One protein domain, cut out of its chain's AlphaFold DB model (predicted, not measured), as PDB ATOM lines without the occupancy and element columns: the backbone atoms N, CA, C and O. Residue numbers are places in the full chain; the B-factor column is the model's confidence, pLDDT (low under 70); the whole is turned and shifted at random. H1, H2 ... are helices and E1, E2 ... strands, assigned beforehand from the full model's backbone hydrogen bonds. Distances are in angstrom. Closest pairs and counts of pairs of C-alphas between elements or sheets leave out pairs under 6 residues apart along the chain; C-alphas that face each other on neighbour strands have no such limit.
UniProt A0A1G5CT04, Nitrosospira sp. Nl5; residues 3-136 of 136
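AT A GLANCE: This is residues 3 to 136 of the 136 residues of a protein of Nitrosospira sp. Nl5 (UniProt A0A1G5CT04). Two small sheets lie face to face as a sandwich: E1, E4, E5 and E6, and the hairpin strands E7, E8 and E9. H2 covers E6 on the face turned away from the second sheet, while H1 lies off both sheets and the hairpin of E2 and E3 is a separate small piece at one end of the whole. The printed part has 134 residues, with nine named strands and two named helices in the order E1 E2 E3 E4 H1 E5 H2 E6 E7 E8 E9; the class is mixed, helices and strands, with under half of the residues in named elements. The four-strand sheet, in the order E1 E4 E5 E6, is parallel, and the sheets E7 E8 E9 and E2 E3 are antiparallel. The whole is compact, with a radius of gyration of the C-alphas of 15.2 A and spans of 46 by 36 by 26 A.

HOW THE PARTS SIT: E1, residues 7 to 11, is an edge strand and the parallel neighbour of E4, residues 48 to 50, with N 10 and O 48 3.0 A apart. Between them in the chain, E2, residues 21 to 25, and E3, residues 28 to 31, form a hairpin, with N 22 and O 30 2.9 A apart. E5, residues 73 to 75, is parallel to E4, with N 74 and O 49 2.8 A apart, and to E6, residues 91 to 93, with N 92 and O 73 2.8 A apart. E4, H1, residues 61 to 66, and E5 form a strand-helix-strand unit, two parallel neighbour strands with a helix between, as do E5, H2, residues 77 to 85, and E6; both crossovers are right-handed. H1 is not on this sheet; H2 is on it, over E6, with closest C-alphas Glu 77 and Pro 93 at 4.7 A. Every O i to N i+4 pair is within hydrogen-bond range in H1 and H2. E7, residues 99 to 104, E8, residues 107 to 115, and E9, residues 131 to 135, form a meander, each strand the antiparallel neighbour of the one before: N 102 and O 109 are 2.8 A apart, N 114 and O 132 2.9 A. In the sandwich the facing parts are 8.9 A centre to centre; for instance, the closest C-alphas of E5 and E9, Thr 75 and Met 131, are 7.4 A apart.

IN THESE COORDINATES: E1 begins at C-alpha 7 (147.910, 189.564, 149.053). E2 is 12.2 A long, H2 13.1 A, E7 16.8 A and E8 26.0 A. E9 ends at C-alpha 135 (146.500, 195.136, 159.373).

THE WHOLE: The C-alphas of Gly 27 and Asn 106, the two farthest apart, are 47.1 A apart. The printed part has no cut; the links E3 to E4 and E8 to E9 are long. Mean pLDDT of the printed part is 75.5, and residues 12 to 38, 54 to 59 and 116 to 130 are under 70.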
ATOM      1  N   ARG A   3     144.519 186.372 153.842       84.81
ATOM      2  CA  ARG A   3     144.327 186.808 152.453       84.81
ATOM      3  C   ARG A   3     143.629 188.162 152.451       84.81
ATOM      4  O   ARG A   3     142.550 188.274 153.024       84.81
ATOM      5  N   PHE A   4     144.225 189.163 151.811       82.50
ATOM      6  CA  PHE A   4     143.693 190.528 151.795       82.50
ATOM      7  C   PHE A   4     143.943 191.190 150.442       82.50
ATOM      8  O   PHE A   4     145.089 191.335 150.038       82.50
ATOM      9  N   GLY A   5     142.890 191.552 149.703       82.56
ATOM     10  CA  GLY A   5     143.039 192.241 148.412       82.56
ATOM     11  C   GLY A   5     143.928 191.515 147.382       82.56
ATOM     12  O   GLY A   5     144.550 192.153 146.545       82.56
ATOM     13  N   GLY A   6     144.043 190.184 147.449       85.69
ATOM     14  CA  GLY A   6     144.953 189.403 146.594       85.69
ATOM     15  C   GLY A   6     146.390 189.260 147.121       85.69
ATOM     16  O   GLY A   6     147.195 188.560 146.500       85.69
ATOM     17  N   LEU A   7     146.709 189.862 148.270       86.81
ATOM     18  CA  LEU A   7     147.910 189.564 149.053       86.81
ATOM     19  C   LEU A   7     147.720 188.268 149.848       86.81
ATOM     20  O   LEU A   7     146.657 188.037 150.433       86.81
ATOM     21  N   ILE A   8     148.768 187.450 149.906       89.75
ATOM     22  CA  ILE A   8     148.899 186.308 150.812       89.75
ATOM     23  C   ILE A   8     149.955 186.657 151.861       89.75
ATOM     24  O   ILE A   8     151.143 186.756 151.558       89.75
ATOM     25  N   ILE A   9     149.501 186.834 153.102       87.75
ATOM     26  CA  ILE A   9     150.319 187.265 154.238       87.75
ATOM     27  C   ILE A   9     150.463 186.098 155.213       87.75
ATOM     28  O   ILE A   9     149.473 185.475 155.619       87.75
ATOM     29  N   LEU A  10     151.692 185.804 155.628       85.94
ATOM     30  CA  LEU A  10     151.967 184.797 156.649       85.94
ATOM     31  C   LEU A  10     152.381 185.470 157.961       85.94
ATOM     32  O   LEU A  10     153.258 186.326 157.981       85.94
ATOM     33  N   THR A  11     151.737 185.089 159.062       80.31
ATOM     34  CA  THR A  11     152.014 185.622 160.402       80.31
ATOM     35  C   THR A  11     152.676 184.540 161.243       80.31
ATOM     36  O   THR A  11     152.097 183.457 161.343       80.31
ATOM     37  N   ALA A  12     153.837 184.833 161.838       68.19
ATOM     38  CA  ALA A  12     154.575 183.936 162.746       68.19
ATOM     39  C   ALA A  12     154.656 182.463 162.262       68.19
ATOM     40  O   ALA A  12     154.029 181.579 162.856       68.19
ATOM     41  N   PRO A  13     155.357 182.189 161.145       58.41
ATOM     42  CA  PRO A  13     155.489 180.837 160.616       58.41
ATOM     43  C   PRO A  13     156.281 179.926 161.562       58.41
ATOM     44  O   PRO A  13     157.505 179.987 161.611       58.41
ATOM     45  N   ASN A  14     155.572 179.025 162.234       57.69
ATOM     46  CA  ASN A  14     156.155 177.887 162.934       57.69
ATOM     47  C   ASN A  14     155.608 176.597 162.304       57.69
ATOM     48  O   ASN A  14     154.390 176.405 162.247       57.69
ATOM     49  N   PHE A  15     156.514 175.754 161.807       61.28
ATOM     50  CA  PHE A  15     156.228 174.503 161.103       61.28
ATOM     51  C   PHE A  15     156.745 173.272 161.859       61.28
ATOM     52  O   PHE A  15     156.874 172.208 161.262       61.28
ATOM     53  N   LEU A  16     157.011 173.390 163.163       59.16
ATOM     54  CA  LEU A  16     157.333 172.250 164.017       59.16
ATOM     55  C   LEU A  16     156.183 171.236 164.034       59.16
ATOM     56  O   LEU A  16     155.011 171.609 164.179       59.16
ATOM     57  N   HIS A  17     156.527 169.956 163.922       59.12
ATOM     58  CA  HIS A  17     155.576 168.851 163.955       59.12
ATOM     59  C   HIS A  17     155.173 168.514 165.391       59.12
ATOM     60  O   HIS A  17     155.810 168.915 166.367       59.12
ATOM     61  N   GLU A  18     154.073 167.781 165.548       60.97
ATOM     62  CA  GLU A  18     153.672 167.265 166.855       60.97
ATOM     63  C   GLU A  18     154.811 166.438 167.466       60.97
ATOM     64  O   GLU A  18     155.339 165.517 166.847       60.97
ATOM     65  N   GLY A  19     155.176 166.752 168.708       52.16
ATOM     66  CA  GLY A  19     156.277 166.085 169.396       52.16
ATOM     67  C   GLY A  19     157.598 166.841 169.372       52.16
ATOM     68  O   GLY A  19     158.414 166.625 170.274       52.16
ATOM     69  N   ASP A  20     157.773 167.771 168.434       62.62
ATOM     70  CA  ASP A  20     158.957 168.618 168.391       62.62
ATOM     71  C   ASP A  20     158.997 169.558 169.595       62.62
ATOM     72  O   ASP A  20     157.974 170.024 170.112       62.62
ATOM     73  N   HIS A  21     160.215 169.807 170.066       60.75
ATOM     74  CA  HIS A  21     160.472 170.704 171.182       60.75
ATOM     75  C   HIS A  21     161.024 172.016 170.660       60.75
ATOM     76  O   HIS A  21     161.858 172.035 169.756       60.75
ATOM     77  N   VAL A  22     160.588 173.105 171.277       60.12
ATOM     78  CA  VAL A  22     161.059 174.439 170.948       60.12
ATOM     79  C   VAL A  22     161.661 175.133 172.150       60.12
ATOM     80  O   VAL A  22     161.111 175.048 173.251       60.12
ATOM     81  N   HIS A  23     162.792 175.808 171.948       57.91
ATOM     82  CA  HIS A  23     163.458 176.557 173.001       57.91
ATOM     83  C   HIS A  23     162.861 177.963 173.110       57.91
ATOM     84  O   HIS A  23     163.004 178.789 172.213       57.91
ATOM     85  N   LEU A  24     162.232 178.243 174.250       52.53
ATOM     86  CA  LEU A  24     161.602 179.534 174.557       52.53
ATOM     87  C   LEU A  24     162.597 180.561 175.137       52.53
ATOM     88  O   LEU A  24     162.212 181.659 175.524       52.53
ATOM     89  N   GLY A  25     163.882 180.199 175.243       42.75
ATOM     90  CA  GLY A  25     164.894 180.962 175.980       42.75
ATOM     91  C   GLY A  25     164.969 180.586 177.469       42.75
ATOM     92  O   GLY A  25     164.124 179.866 177.994       42.75
ATOM     93  N   TYR A  26     166.036 181.023 178.152       40.03
ATOM     94  CA  TYR A  26     166.289 180.793 179.593       40.03
ATOM     95  C   TYR A  26     166.228 179.324 180.066       40.03
ATOM     96  O   TYR A  26     165.941 179.051 181.229       40.03
ATOM     97  N   GLY A  27     166.504 178.366 179.174       46.44
ATOM     98  CA  GLY A  27     166.461 176.930 179.480       46.44
ATOM     99  C   GLY A  27     165.062 176.303 179.454       46.44
ATOM    100  O   GLY A  27     164.927 175.125 179.775       46.44
ATOM    101  N   LEU A  28     164.027 177.050 179.056       42.50
ATOM    102  CA  LEU A  28     162.664 176.539 178.927       42.50
ATOM    103  C   LEU A  28     162.439 175.907 177.549       42.50
ATOM    104  O   LEU A  28     162.816 176.468 176.517       42.50
ATOM    105  N   THR A  29     161.782 174.748 177.537       54.84
ATOM    106  CA  THR A  29     161.328 174.073 176.315       54.84
ATOM    107  C   THR A  29     159.824 173.871 176.347       54.84
ATOM    108  O   THR A  29     159.285 173.475 177.380       54.84
ATOM    109  N   SER A  30     159.154 174.065 175.215       55.47
ATOM    110  CA  SER A  30     157.751 173.684 175.039       55.47
ATOM    111  C   SER A  30     157.627 172.588 173.990       55.47
ATOM    112  O   SER A  30     158.362 172.587 173.006       55.47
ATOM    113  N   LYS A  31     156.709 171.642 174.209       64.12
ATOM    114  CA  LYS A  31     156.417 170.560 173.268       64.12
ATOM    115  C   LYS A  31     155.239 170.959 172.391       64.12
ATOM    116  O   LYS A  31     154.185 171.348 172.897       64.12
ATOM    117  N   ARG A  32     155.391 170.817 171.079       66.88
ATOM    118  CA  ARG A  32     154.303 171.059 170.138       66.88
ATOM    119  C   ARG A  32     153.258 169.947 170.236       66.88
ATOM    120  O   ARG A  32     153.592 168.764 170.203       66.88
ATOM    121  N   LEU A  33     151.993 170.343 170.359       60.47
ATOM    122  CA  LEU A  33     150.853 169.429 170.505       60.47
ATOM    123  C   LEU A  33     150.119 169.152 169.186       60.47
ATOM    124  O   LEU A  33     149.251 168.291 169.150       60.47
ATOM    125  N   THR A  34     150.416 169.903 168.122       42.12
ATOM    126  CA  THR A  34     149.729 169.788 166.831       42.12
ATOM    127  C   THR A  34     150.693 169.969 165.664       42.12
ATOM    128  O   THR A  34     151.561 170.842 165.701       42.12
ATOM    129  N   ASN A  35     150.498 169.173 164.611       48.22
ATOM    130  CA  ASN A  35     151.195 169.338 163.336       48.22
ATOM    131  C   ASN A  35     150.813 170.668 162.656       48.22
ATOM    132  O   ASN A  35     149.707 171.181 162.881       48.22
ATOM    133  N   PRO A  36     151.691 171.235 161.810       58.69
ATOM    134  CA  PRO A  36     151.339 172.399 161.010       58.69
ATOM    135  C   PRO A  36     150.217 172.050 160.024       58.69
ATOM    136  O   PRO A  36     150.153 170.952 159.478       58.69
ATOM    137  N   ALA A  37     149.310 172.999 159.783       55.97
ATOM    138  CA  ALA A  37     148.149 172.770 158.917       55.97
ATOM    139  C   ALA A  37     148.517 172.604 157.427       55.97
ATOM    140  O   ALA A  37     147.732 172.062 156.654       55.97
ATOM    141  N   ILE A  38     149.683 173.110 157.020       62.59
ATOM    142  CA  ILE A  38     150.260 173.014 155.675       62.59
ATOM    143  C   ILE A  38     151.775 172.891 155.868       62.59
ATOM    144  O   ILE A  38     152.318 173.540 156.755       62.59
ATOM    145  N   GLU A  39     152.455 172.087 155.053       72.94
ATOM    146  CA  GLU A  39     153.923 172.014 155.037       72.94
ATOM    147  C   GLU A  39     154.538 173.257 154.382       72.94
ATOM    148  O   GLU A  39     153.971 173.795 153.429       72.94
ATOM    149  N   LEU A  40     155.733 173.679 154.810       72.00
ATOM    150  CA  LEU A  40     156.404 174.863 154.245       72.00
ATOM    151  C   LEU A  40     156.556 174.766 152.714       72.00
ATOM    152  O   LEU A  40     156.336 175.743 152.003       72.00
ATOM    153  N   ALA A  41     156.873 173.568 152.207       73.69
ATOM    154  CA  ALA A  41     157.032 173.288 150.777       73.69
ATOM    155  C   ALA A  41     155.723 173.385 149.971       73.69
ATOM    156  O   ALA A  41     155.761 173.553 148.756       73.69
ATOM    157  N   ASN A  42     154.574 173.291 150.643       79.12
ATOM    158  CA  ASN A  42     153.247 173.337 150.030       79.12
ATOM    159  C   ASN A  42     152.575 174.706 150.196       79.12
ATOM    160  O   ASN A  42     151.394 174.863 149.871       79.12
ATOM    161  N   LEU A  43     153.291 175.701 150.726       78.12
ATOM    162  CA  LEU A  43     152.759 177.047 150.830       78.12
ATOM    163  C   LEU A  43     152.531 177.642 149.433       78.12
ATOM    164  O   LEU A  43     153.391 177.524 148.559       78.12
ATOM    165  N   PRO A  44     151.395 178.327 149.211       81.81
ATOM    166  CA  PRO A  44     151.239 179.146 148.016       81.81
ATOM    167  C   PRO A  44     152.287 180.276 148.017       81.81
ATOM    168  O   PRO A  44     152.817 180.595 149.083       81.81
ATOM    169  N   PRO A  45     152.550 180.936 146.874       85.12
ATOM    170  CA  PRO A  45     153.431 182.100 146.835       85.12
ATOM    171  C   PRO A  45     153.039 183.135 147.898       85.12
ATOM    172  O   PRO A  45     151.896 183.595 147.934       85.12
ATOM    173  N   ILE A  46     153.979 183.459 148.785       88.94
ATOM    174  CA  ILE A  46     153.784 184.409 149.883       88.94
ATOM    175  C   ILE A  46     154.267 185.775 149.420       88.94
ATOM    176  O   ILE A  46     155.396 185.910 148.954       88.94
ATOM    177  N   ASP A  47     153.427 186.792 149.589       89.88
ATOM    178  CA  ASP A  47     153.798 188.166 149.252       89.88
ATOM    179  C   ASP A  47     154.593 188.830 150.383       89.88
ATOM    180  O   ASP A  47     155.473 189.653 150.134       89.88
ATOM    181  N   LEU A  48     154.270 188.485 151.634       90.62
ATOM    182  CA  LEU A  48     154.829 189.119 152.821       90.62
ATOM    183  C   LEU A  48     154.728 188.220 154.054       90.62
ATOM    184  O   LEU A  48     153.710 187.558 154.281       90.62
ATOM    185  N   ILE A  49     155.744 188.285 154.910       90.31
ATOM    186  CA  ILE A  49     155.701 187.743 156.267       90.31
ATOM    187  C   ILE A  49     155.646 188.891 157.273       90.31
ATOM    188  O   ILE A  49     156.422 189.840 157.179       90.31
ATOM    189  N   VAL A  50     154.757 188.783 158.257       88.69
ATOM    190  CA  VAL A  50     154.734 189.654 159.438       88.69
ATOM    191  C   VAL A  50     155.157 188.824 160.645       88.69
ATOM    192  O   VAL A  50     154.477 187.866 161.028       88.69
ATOM    193  N   LEU A  51     156.304 189.169 161.221       83.25
ATOM    194  CA  LEU A  51     156.907 188.473 162.348       83.25
ATOM    195  C   LEU A  51     156.891 189.390 163.574       83.25
ATOM    196  O   LEU A  51     157.427 190.490 163.552       83.25
ATOM    197  N   SER A  52     156.259 188.933 164.654       72.75
ATOM    198  CA  SER A  52     156.131 189.706 165.895       72.75
ATOM    199  C   SER A  52     157.453 189.887 166.639       72.75
ATOM    200  O   SER A  52     157.600 190.823 167.414       72.75
ATOM    201  N   HIS A  53     158.367 188.936 166.491       72.06
ATOM    202  CA  HIS A  53     159.708 188.906 167.067       72.06
ATOM    203  C   HIS A  53     160.373 187.589 166.640       72.06
ATOM    204  O   HIS A  53     159.697 186.651 166.208       72.06
ATOM    205  N   MET A  54     161.689 187.505 166.794       62.84
ATOM    206  CA  MET A  54     162.467 186.306 166.519       62.84
ATOM    207  C   MET A  54     162.612 185.442 167.780       62.84
ATOM    208  O   MET A  54     163.410 185.755 168.658       62.84
ATOM    209  N   HIS A  55     161.891 184.322 167.842       65.88
ATOM    210  CA  HIS A  55     162.147 183.213 168.769       65.88
ATOM    211  C   HIS A  55     161.975 181.876 168.028       65.88
ATOM    212  O   HIS A  55     161.258 181.823 167.028       65.88
ATOM    213  N   GLU A  56     162.620 180.791 168.484       55.94
ATOM    214  CA  GLU A  56     162.508 179.482 167.808       55.94
ATOM    215  C   GLU A  56     161.052 178.971 167.763       55.94
ATOM    216  O   GLU A  56     160.706 178.210 166.864       55.94
ATOM    217  N   ASP A  57     160.174 179.411 168.671       57.84
ATOM    218  CA  ASP A  57     158.742 179.069 168.710       57.84
ATOM    219  C   ASP A  57     157.869 179.918 167.787       57.84
ATOM    220  O   ASP A  57     156.698 179.596 167.586       57.84
ATOM    221  N   HIS A  58     158.435 180.940 167.155       56.50
ATOM    222  CA  HIS A  58     157.767 181.750 166.137       56.50
ATOM    223  C   HIS A  58     158.454 181.666 164.761       56.50
ATOM    224  O   HIS A  58     157.827 182.007 163.758       56.50
ATOM    225  N   PHE A  59     159.718 181.229 164.713       64.25
ATOM    226  CA  PHE A  59     160.539 181.089 163.508       64.25
ATOM    227  C   PHE A  59     161.593 179.989 163.711       64.25
ATOM    228  O   PHE A  59     162.749 180.248 164.059       64.25
ATOM    229  N   ASP A  60     161.175 178.737 163.540       71.75
ATOM    230  CA  ASP A  60     162.002 177.568 163.845       71.75
ATOM    231  C   ASP A  60     163.196 177.393 162.879       71.75
ATOM    232  O   ASP A  60     163.302 178.029 161.825       71.75
ATOM    233  N   ARG A  61     164.123 176.493 163.227       72.06
ATOM    234  CA  ARG A  61     165.325 176.216 162.417       72.06
ATOM    235  C   ARG A  61     165.009 175.693 161.017       72.06
ATOM    236  O   ARG A  61     165.792 175.916 160.091       72.06
ATOM    237  N   PHE A  62     163.899 174.980 160.850       74.25
ATOM    238  CA  PHE A  62     163.490 174.451 159.557       74.25
ATOM    239  C   PHE A  62     163.036 175.586 158.631       74.25
ATOM    240  O   PHE A  62     163.494 175.652 157.488       74.25
ATOM    241  N   VAL A  63     162.242 176.532 159.135       75.56
ATOM    242  CA  VAL A  63     161.868 177.762 158.424       75.56
ATOM    243  C   VAL A  63     163.104 178.605 158.137       75.56
ATOM    244  O   VAL A  63     163.334 178.987 156.988       75.56
ATOM    245  N   GLN A  64     163.961 178.821 159.139       78.88
ATOM    246  CA  GLN A  64     165.218 179.545 158.961       78.88
ATOM    247  C   GLN A  64     166.063 178.942 157.842       78.88
ATOM    248  O   GLN A  64     166.677 179.690 157.096       78.88
ATOM    249  N   LYS A  65     166.106 177.619 157.674       82.38
ATOM    250  CA  LYS A  65     166.919 176.979 156.633       82.38
ATOM    251  C   LYS A  65     166.273 177.005 155.246       82.38
ATOM    252  O   LYS A  65     166.988 177.189 154.268       82.38
ATOM    253  N   ASN A  66     164.959 176.811 155.158       83.50
ATOM    254  CA  ASN A  66     164.293 176.493 153.889       83.50
ATOM    255  C   ASN A  66     163.449 177.637 153.308       83.50
ATOM    256  O   ASN A  66     163.040 177.555 152.153       83.50
ATOM    257  N   LEU A  67     163.177 178.696 154.074       87.00
ATOM    258  CA  LEU A  67     162.403 179.832 153.585       87.00
ATOM    259  C   LEU A  67     163.206 180.660 152.569       87.00
ATOM    260  O   LEU A  67     164.372 180.997 152.809       87.00
ATOM    261  N   ASP A  68     162.560 181.039 151.465       89.56
ATOM    262  CA  ASP A  68     163.160 181.899 150.445       89.56
ATOM    263  C   ASP A  68     163.613 183.242 151.049       89.56
ATOM    264  O   ASP A  68     162.858 183.968 151.701       89.56
ATOM    265  N   ARG A  69     164.887 183.571 150.810       91.81
ATOM    266  CA  ARG A  69     165.562 184.772 151.312       91.81
ATOM    267  C   ARG A  69     165.070 186.069 150.671       91.81
ATOM    268  O   ARG A  69     165.424 187.139 151.170       91.81
ATOM    269  N   ASP A  70     164.337 185.986 149.560       92.88
ATOM    270  CA  ASP A  70     163.760 187.132 148.850       92.88
ATOM    271  C   ASP A  70     162.346 187.507 149.301       92.88
ATOM    272  O   ASP A  70     161.853 188.561 148.871       92.88
ATOM    273  N   ILE A  71     161.706 186.699 150.154       91.69
ATOM    274  CA  ILE A  71     160.390 187.026 150.707       91.69
ATOM    275  C   ILE A  71     160.535 188.241 151.641       91.69
ATOM    276  O   ILE A  71     161.358 188.206 152.560       91.69
ATOM    277  N   PRO A  72     159.762 189.323 151.427       94.19
ATOM    278  CA  PRO A  72     159.685 190.450 152.352       94.19
ATOM    279  C   PRO A  72     159.266 190.027 153.765       94.19
ATOM    280  O   PRO A  72     158.257 189.339 153.936       94.19
ATOM    281  N   ILE A  73     159.998 190.484 154.785       93.25
ATOM    282  CA  ILE A  73     159.675 190.240 156.199       93.25
ATOM    283  C   ILE A  73     159.576 191.567 156.950       93.25
ATOM    284  O   ILE A  73     160.552 192.315 157.021       93.25
ATOM    285  N   VAL A  74     158.409 191.840 157.532       92.44
ATOM    286  CA  VAL A  74     158.149 192.974 158.433       92.44
ATOM    287  C   VAL A  74     158.258 192.489 159.871       92.44
ATOM    288  O   VAL A  74     157.622 191.496 160.221       92.44
ATOM    289  N   THR A  75     159.082 193.148 160.686       90.12
ATOM    290  CA  THR A  75     159.412 192.674 162.042       90.12
ATOM    291  C   THR A  75     160.005 193.782 162.925       90.12
ATOM    292  O   THR A  75     160.139 194.915 162.473       90.12
ATOM    293  N   THR A  76     160.386 193.481 164.171       87.81
ATOM    294  CA  THR A  76     161.143 194.396 165.053       87.81
ATOM    295  C   THR A  76     162.570 194.671 164.551       87.81
ATOM    296  O   THR A  76     163.137 193.872 163.800       87.81
ATOM    297  N   GLU A  77     163.184 195.782 164.984       87.88
ATOM    298  CA  GLU A  77     164.577 196.138 164.641       87.88
ATOM    299  C   GLU A  77     165.576 195.031 165.011       87.88
ATOM    300  O   GLU A  77     166.400 194.636 164.183       87.88
ATOM    301  N   GLU A  78     165.450 194.476 166.219       85.12
ATOM    302  CA  GLU A  78     166.284 193.375 166.712       85.12
ATOM    303  C   GLU A  78     166.196 192.142 165.796       85.12
ATOM    304  O   GLU A  78     167.206 191.642 165.288       85.12
ATOM    305  N   SER A  79     164.972 191.704 165.494       86.00
ATOM    306  CA  SER A  79     164.721 190.541 164.638       86.00
ATOM    307  C   SER A  79     165.228 190.756 163.211       86.00
ATOM    308  O   SER A  79     165.747 189.832 162.586       86.00
ATOM    309  N   ALA A  80     165.121 191.979 162.682       90.12
ATOM    310  CA  ALA A  80     165.661 192.329 161.370       90.12
ATOM    311  C   ALA A  80     167.198 192.251 161.330       90.12
ATOM    312  O   ALA A  80     167.766 191.950 160.271       90.12
ATOM    313  N   GLY A  81     167.868 192.499 162.460       89.50
ATOM    314  CA  GLY A  81     169.293 192.238 162.649       89.50
ATOM    315  C   GLY A  81     169.610 190.748 162.538       89.50
ATOM    316  O   GLY A  81     170.410 190.356 161.694       89.50
ATOM    317  N   MET A  82     168.906 189.898 163.288       88.56
ATOM    318  CA  MET A  82     169.102 188.439 163.244       88.56
ATOM    319  C   MET A  82     168.825 187.845 161.854       88.56
ATOM    320  O   MET A  82     169.615 187.057 161.337       88.56
ATOM    321  N   LEU A  83     167.743 188.276 161.196       90.25
ATOM    322  CA  LEU A  83     167.408 187.872 159.824       90.25
ATOM    323  C   LEU A  83     168.504 188.247 158.822       90.25
ATOM    324  O   LEU A  83     168.704 187.537 157.835       90.25
ATOM    325  N   LYS A  84     169.212 189.359 159.060       93.06
ATOM    326  CA  LYS A  84     170.345 189.780 158.230       93.06
ATOM    327  C   LYS A  84     171.451 188.737 158.257       93.06
ATOM    328  O   LYS A  84     171.910 188.323 157.198       93.06
ATOM    329  N   GLU A  85     171.834 188.310 159.457       91.25
ATOM    330  CA  GLU A  85     172.892 187.320 159.672       91.25
ATOM    331  C   GLU A  85     172.512 185.956 159.071       91.25
ATOM    332  O   GLU A  85     173.366 185.214 158.597       91.25
ATOM    333  N   MET A  86     171.210 185.657 158.988       89.06
ATOM    334  CA  MET A  86     170.669 184.463 158.322       89.06
ATOM    335  C   MET A  86     170.561 184.585 156.786       89.06
ATOM    336  O   MET A  86     170.175 183.625 156.107       89.06
ATOM    337  N   GLY A  87     170.884 185.751 156.217       92.94
ATOM    338  CA  GLY A  87     170.909 186.000 154.774       92.94
ATOM    339  C   GLY A  87     169.579 186.445 154.155       92.94
ATOM    340  O   GLY A  87     169.456 186.441 152.929       92.94
ATOM    341  N   PHE A  88     168.576 186.833 154.950       94.00
ATOM    342  CA  PHE A  88     167.334 187.398 154.409       94.00
ATOM    343  C   PHE A  88     167.572 188.802 153.853       94.00
ATOM    344  O   PHE A  88     168.148 189.678 154.507       94.00
ATOM    345  N   ARG A  89     167.112 189.035 152.624       94.81
ATOM    346  CA  ARG A  89     167.470 190.232 151.856       94.81
ATOM    347  C   ARG A  89     166.495 191.382 152.084       94.81
ATOM    348  O   ARG A  89     166.932 192.509 152.309       94.81
ATOM    349  N   LYS A  90     165.191 191.097 152.092       95.69
ATOM    350  CA  LYS A  90     164.124 192.104 152.194       95.69
ATOM    351  C   LYS A  90     163.530 192.128 153.598       95.69
ATOM    352  O   LYS A  90     162.615 191.377 153.916       95.69
ATOM    353  N   ARG A  91     164.086 192.987 154.447       94.56
ATOM    354  CA  ARG A  91     163.726 193.118 155.863       94.56
ATOM    355  C   ARG A  91     163.221 194.535 156.110       94.56
ATOM    356  O   ARG A  91     163.890 195.487 155.716       94.56
ATOM    357  N   TYR A  92     162.080 194.658 156.770       95.06
ATOM    358  CA  TYR A  92     161.407 195.923 157.043       95.06
ATOM    359  C   TYR A  92     161.194 196.053 158.554       95.06
ATOM    360  O   TYR A  92     160.166 195.604 159.068       95.06
ATOM    361  N   PRO A  93     162.189 196.585 159.284       93.12
ATOM    362  CA  PRO A  93     162.044 196.807 160.711       93.12
ATOM    363  C   PRO A  93     161.025 197.919 160.981       93.12
ATOM    364  O   PRO A  93     161.048 198.948 160.306       93.12
ATOM    365  N   LEU A  94     160.163 197.728 161.977       90.25
ATOM    366  CA  LEU A  94     159.244 198.747 162.480       90.25
ATOM    367  C   LEU A  94     159.472 198.968 163.972       90.25
ATOM    368  O   LEU A  94     159.510 198.003 164.741       90.25
ATOM    369  N   ARG A  95     159.563 200.234 164.392       87.19
ATOM    370  CA  ARG A  95     159.470 200.599 165.810       87.19
ATOM    371  C   ARG A  95     158.012 200.643 166.231       87.19
ATOM    372  O   ARG A  95     157.105 200.674 165.400       87.19
ATOM    373  N   THR A  96     157.774 200.655 167.537       84.00
ATOM    374  CA  THR A  96     156.414 200.802 168.066       84.00
ATOM    375  C   THR A  96     155.753 202.062 167.487       84.00
ATOM    376  O   THR A  96     156.322 203.148 167.569       84.00
ATOM    377  N   TRP A  97     154.545 201.901 166.939       85.44
ATOM    378  CA  TRP A  97     153.725 202.905 166.239       85.44
ATOM    379  C   TRP A  97     154.158 203.271 164.814       85.44
ATOM    380  O   TRP A  97     153.415 203.978 164.128       85.44
ATOM    381  N   ASP A  98     155.275 202.736 164.317       90.50
ATOM    382  CA  ASP A  98     155.624 202.883 162.905       90.50
ATOM    383  C   ASP A  98     154.644 202.112 162.020       90.50
ATOM    384  O   ASP A  98     154.055 201.099 162.416       90.50
ATOM    385  N   SER A  99     154.481 202.594 160.788       91.12
ATOM    386  CA  SER A  99     153.629 201.960 159.786       91.12
ATOM    387  C   SER A  99     154.361 201.730 158.471       91.12
ATOM    388  O   SER A  99     155.078 202.609 157.999       91.12
ATOM    389  N   LEU A 100     154.084 200.595 157.832       93.81
ATOM    390  CA  LEU A 100     154.490 200.291 156.463       93.81
ATOM    391  C   LEU A 100     153.257 200.145 155.570       93.81
ATOM    392  O   LEU A 100     152.316 199.434 155.921       93.81
ATOM    393  N   GLY A 101     153.270 200.808 154.415       93.38
ATOM    394  CA  GLY A 101     152.305 200.571 153.343       93.38
ATOM    395  C   GLY A 101     152.814 199.499 152.383       93.38
ATOM    396  O   GLY A 101     153.984 199.516 152.004       93.38
ATOM    397  N   VAL A 102     151.942 198.578 151.990       91.94
ATOM    398  CA  VAL A 102     152.210 197.525 151.008       91.94
ATOM    399  C   VAL A 102     151.137 197.591 149.935       91.94
ATOM    400  O   VAL A 102     149.948 197.594 150.242       91.94
ATOM    401  N   GLU A 103     151.553 197.624 148.675       91.50
ATOM    402  CA  GLU A 103     150.648 197.728 147.532       91.50
ATOM    403  C   GLU A 103     150.817 196.527 146.600       91.50
ATOM    404  O   GLU A 103     151.935 196.088 146.322       91.50
ATOM    405  N   LYS A 104     149.696 195.990 146.108       87.06
ATOM    406  CA  LYS A 104     149.665 194.939 145.084       87.06
ATOM    407  C   LYS A 104     148.447 195.129 144.190       87.06
ATOM    408  O   LYS A 104     147.312 194.884 144.599       87.06
ATOM    409  N   GLY A 105     148.680 195.551 142.948       88.69
ATOM    410  CA  GLY A 105     147.594 195.940 142.047       88.69
ATOM    411  C   GLY A 105     146.788 197.092 142.652       88.69
ATOM    412  O   GLY A 105     147.359 198.123 142.981       88.69
ATOM    413  N   ASN A 106     145.482 196.891 142.840       88.25
ATOM    414  CA  ASN A 106     144.587 197.887 143.450       88.25
ATOM    415  C   ASN A 106     144.443 197.737 144.976       88.25
ATOM    416  O   ASN A 106     143.645 198.448 145.582       88.25
ATOM    417  N   ALA A 107     145.138 196.780 145.593       87.12
ATOM    418  CA  ALA A 107     145.083 196.576 147.033       87.12
ATOM    419  C   ALA A 107     146.184 197.363 147.739       87.12
ATOM    420  O   ALA A 107     147.355 197.274 147.363       87.12
ATOM    421  N   THR A 108     145.797 198.052 148.809       90.38
ATOM    422  CA  THR A 108     146.701 198.738 149.731       90.38
ATOM    423  C   THR A 108     146.490 198.156 151.116       90.38
ATOM    424  O   THR A 108     145.373 198.159 151.619       90.38
ATOM    425  N   LEU A 109     147.565 197.659 151.716       90.56
ATOM    426  CA  LEU A 109     147.616 197.177 153.087       90.56
ATOM    427  C   LEU A 109     148.485 198.127 153.907       90.56
ATOM    428  O   LEU A 109     149.615 198.424 153.520       90.56
ATOM    429  N   ARG A 110     148.003 198.543 155.073       91.69
ATOM    430  CA  ARG A 110     148.819 199.208 156.086       91.69
ATOM    431  C   ARG A 110     149.123 198.245 157.222       91.69
ATOM    432  O   ARG A 110     148.241 197.575 157.748       91.69
ATOM    433  N   ILE A 111     150.389 198.208 157.615       90.75
ATOM    434  CA  ILE A 111     150.884 197.405 158.730       90.75
ATOM    435  C   ILE A 111     151.414 198.367 159.768       90.75
ATOM    436  O   ILE A 111     152.414 199.032 159.509       90.75
ATOM    437  N   THR A 112     150.767 198.447 160.923       87.06
ATOM    438  CA  THR A 112     151.225 199.301 162.022       87.06
ATOM    439  C   THR A 112     151.721 198.439 163.171       87.06
ATOM    440  O   THR A 112     150.992 197.572 163.663       87.06
ATOM    441  N   SER A 113     152.957 198.686 163.603       85.94
ATOM    442  CA  SER A 113     153.539 198.045 164.779       85.94
ATOM    443  C   SER A 113     152.886 198.596 166.043       85.94
ATOM    444  O   SER A 113     152.807 199.808 166.237       85.94
ATOM    445  N   MET A 114     152.395 197.709 166.903       81.88
ATOM    446  CA  MET A 114     151.761 198.047 168.177       81.88
ATOM    447  C   MET A 114     152.659 197.630 169.336       81.88
ATOM    448  O   MET A 114     153.423 196.670 169.219       81.88
ATOM    449  N   LEU A 115     152.488 198.287 170.486       76.62
ATOM    450  CA  LEU A 115     153.180 197.907 171.714       76.62
ATOM    451  C   LEU A 115     152.852 196.447 172.067       76.62
ATOM    452  O   LEU A 115     151.708 196.126 172.391       76.62
ATOM    453  N   GLY A 116     153.849 195.566 172.030       63.56
ATOM    454  CA  GLY A 116     153.738 194.235 172.607       63.56
ATOM    455  C   GLY A 116     154.281 194.232 174.037       63.56
ATOM    456  O   GLY A 116     155.237 194.933 174.363       63.56
ATOM    457  N   ARG A 117     153.675 193.442 174.924       58.41
ATOM    458  CA  ARG A 117     154.207 193.181 176.269       58.41
ATOM    459  C   ARG A 117     154.566 191.709 176.387       58.41
ATOM    460  O   ARG A 117     153.680 190.864 176.295       58.41
ATOM    461  N   HIS A 118     155.837 191.414 176.641       56.62
ATOM    462  CA  HIS A 118     156.275 190.076 177.021       56.62
ATOM    463  C   HIS A 118     156.219 189.975 178.558       56.62
ATOM    464  O   HIS A 118     157.065 190.519 179.262       56.62
ATOM    465  N   GLY A 119     155.167 189.348 179.091       51.97
ATOM    466  CA  GLY A 119     155.040 189.006 180.515       51.97
ATOM    467  C   GLY A 119     154.716 190.149 181.506       51.97
ATOM    468  O   GLY A 119     154.499 191.301 181.119       51.97
ATOM    469  N   PRO A 120     154.621 189.828 182.817       51.34
ATOM    470  CA  PRO A 120     154.287 190.785 183.875       51.34
ATOM    471  C   PRO A 120     155.332 191.913 184.025       51.34
ATOM    472  O   PRO A 120     156.507 191.704 183.713       51.34
ATOM    473  N   PRO A 121     154.962 193.088 184.581       53.00
ATOM    474  CA  PRO A 121     155.782 194.312 184.571       53.00
ATOM    475  C   PRO A 121     157.205 194.172 185.131       53.00
ATOM    476  O   PRO A 121     158.096 194.914 184.730       53.00
ATOM    477  N   ILE A 122     157.412 193.235 186.058       54.34
ATOM    478  CA  ILE A 122     158.690 193.021 186.747       54.34
ATOM    479  C   ILE A 122     159.717 192.326 185.833       54.34
ATOM    480  O   ILE A 122     160.914 192.547 185.993       54.34
ATOM    481  N   ILE A 123     159.269 191.538 184.847       53.50
ATOM    482  CA  ILE A 123     160.142 190.732 183.970       53.50
ATOM    483  C   ILE A 123     160.196 191.311 182.542       53.50
ATOM    484  O   ILE A 123     161.165 191.092 181.826       53.50
ATOM    485  N   ALA A 124     159.227 192.147 182.149       52.88
ATOM    486  CA  ALA A 124     159.107 192.701 180.795       52.88
ATOM    487  C   ALA A 124     160.330 193.493 180.281       52.88
ATOM    488  O   ALA A 124     160.512 193.594 179.075       52.88
ATOM    489  N   LYS A 125     161.181 194.048 181.161       50.03
ATOM    490  CA  LYS A 125     162.426 194.746 180.762       50.03
ATOM    491  C   LYS A 125     163.588 193.812 180.413       50.03
ATOM    492  O   LYS A 125     164.568 194.268 179.839       50.03
ATOM    493  N   LEU A 126     163.512 192.549 180.825       51.97
ATOM    494  CA  LEU A 126     164.533 191.530 180.572       51.97
ATOM    495  C   LEU A 126     164.198 190.669 179.354       51.97
ATOM    496  O   LEU A 126     165.017 189.846 178.969       51.97
ATOM    497  N   LEU A 127     163.004 190.836 178.787       54.38
ATOM    498  CA  LEU A 127     162.481 190.007 177.713       54.38
ATOM    499  C   LEU A 127     162.649 190.721 176.360       54.38
ATOM    500  O   LEU A 127     162.590 191.952 176.336       54.38
ATOM    501  N   PRO A 128     162.862 189.981 175.255       55.78
ATOM    502  CA  PRO A 128     163.070 190.573 173.932       55.78
ATOM    503  C   PRO A 128     161.909 191.466 173.498       55.78
ATOM    504  O   PRO A 128     160.762 191.277 173.924       55.78
ATOM    505  N   GLU A 129     162.198 192.447 172.640       62.97
ATOM    506  CA  GLU A 129     161.165 193.354 172.149       62.97
ATOM    507  C   GLU A 129     160.159 192.586 171.282       62.97
ATOM    508  O   GLU A 129     160.519 191.901 170.322       62.97
ATOM    509  N   VAL A 130     158.875 192.724 171.612       63.88
ATOM    510  CA  VAL A 130     157.775 192.100 170.875       63.88
ATOM    511  C   VAL A 130     156.894 193.167 170.237       63.88
ATOM    512  O   VAL A 130     156.495 194.128 170.896       63.88
ATOM    513  N   MET A 131     156.530 192.977 168.968       75.44
ATOM    514  CA  MET A 131     155.532 193.808 168.293       75.44
ATOM    515  C   MET A 131     154.196 193.081 168.155       75.44
ATOM    516  O   MET A 131     154.121 191.942 167.686       75.44
ATOM    517  N   GLY A 132     153.118 193.776 168.524       75.69
ATOM    518  CA  GLY A 132     151.803 193.507 167.948       75.69
ATOM    519  C   GLY A 132     151.723 194.099 166.537       75.69
ATOM    520  O   GLY A 132     152.539 194.942 166.162       75.69
ATOM    521  N   SER A 133     150.750 193.690 165.725       76.62
ATOM    522  CA  SER A 133     150.537 194.298 164.403       76.62
ATOM    523  C   SER A 133     149.060 194.436 164.090       76.62
ATOM    524  O   SER A 133     148.298 193.486 164.253       76.62
ATOM    525  N   VAL A 134     148.671 195.618 163.615       81.56
ATOM    526  CA  VAL A 134     147.352 195.861 163.024       81.56
ATOM    527  C   VAL A 134     147.507 195.899 161.510       81.56
ATOM    528  O   VAL A 134     148.414 196.555 160.998       81.56
ATOM    529  N   LEU A 135     146.623 195.174 160.826       80.62
ATOM    530  CA  LEU A 135     146.500 195.136 159.373       80.62
ATOM    531  C   LEU A 135     145.205 195.864 158.994       80.62
ATOM    532  O   LEU A 135     144.136 195.445 159.448       80.62
ATOM    533  N   SER A 136     145.299 196.945 158.216       82.62
ATOM    534  CA  SER A 136     144.154 197.762 157.779       82.62
ATOM    535  C   SER A 136     144.223 198.214 156.328       82.62
ATOM    536  O   SER A 136     145.318 198.141 155.722       82.62
TER     537      SER A 136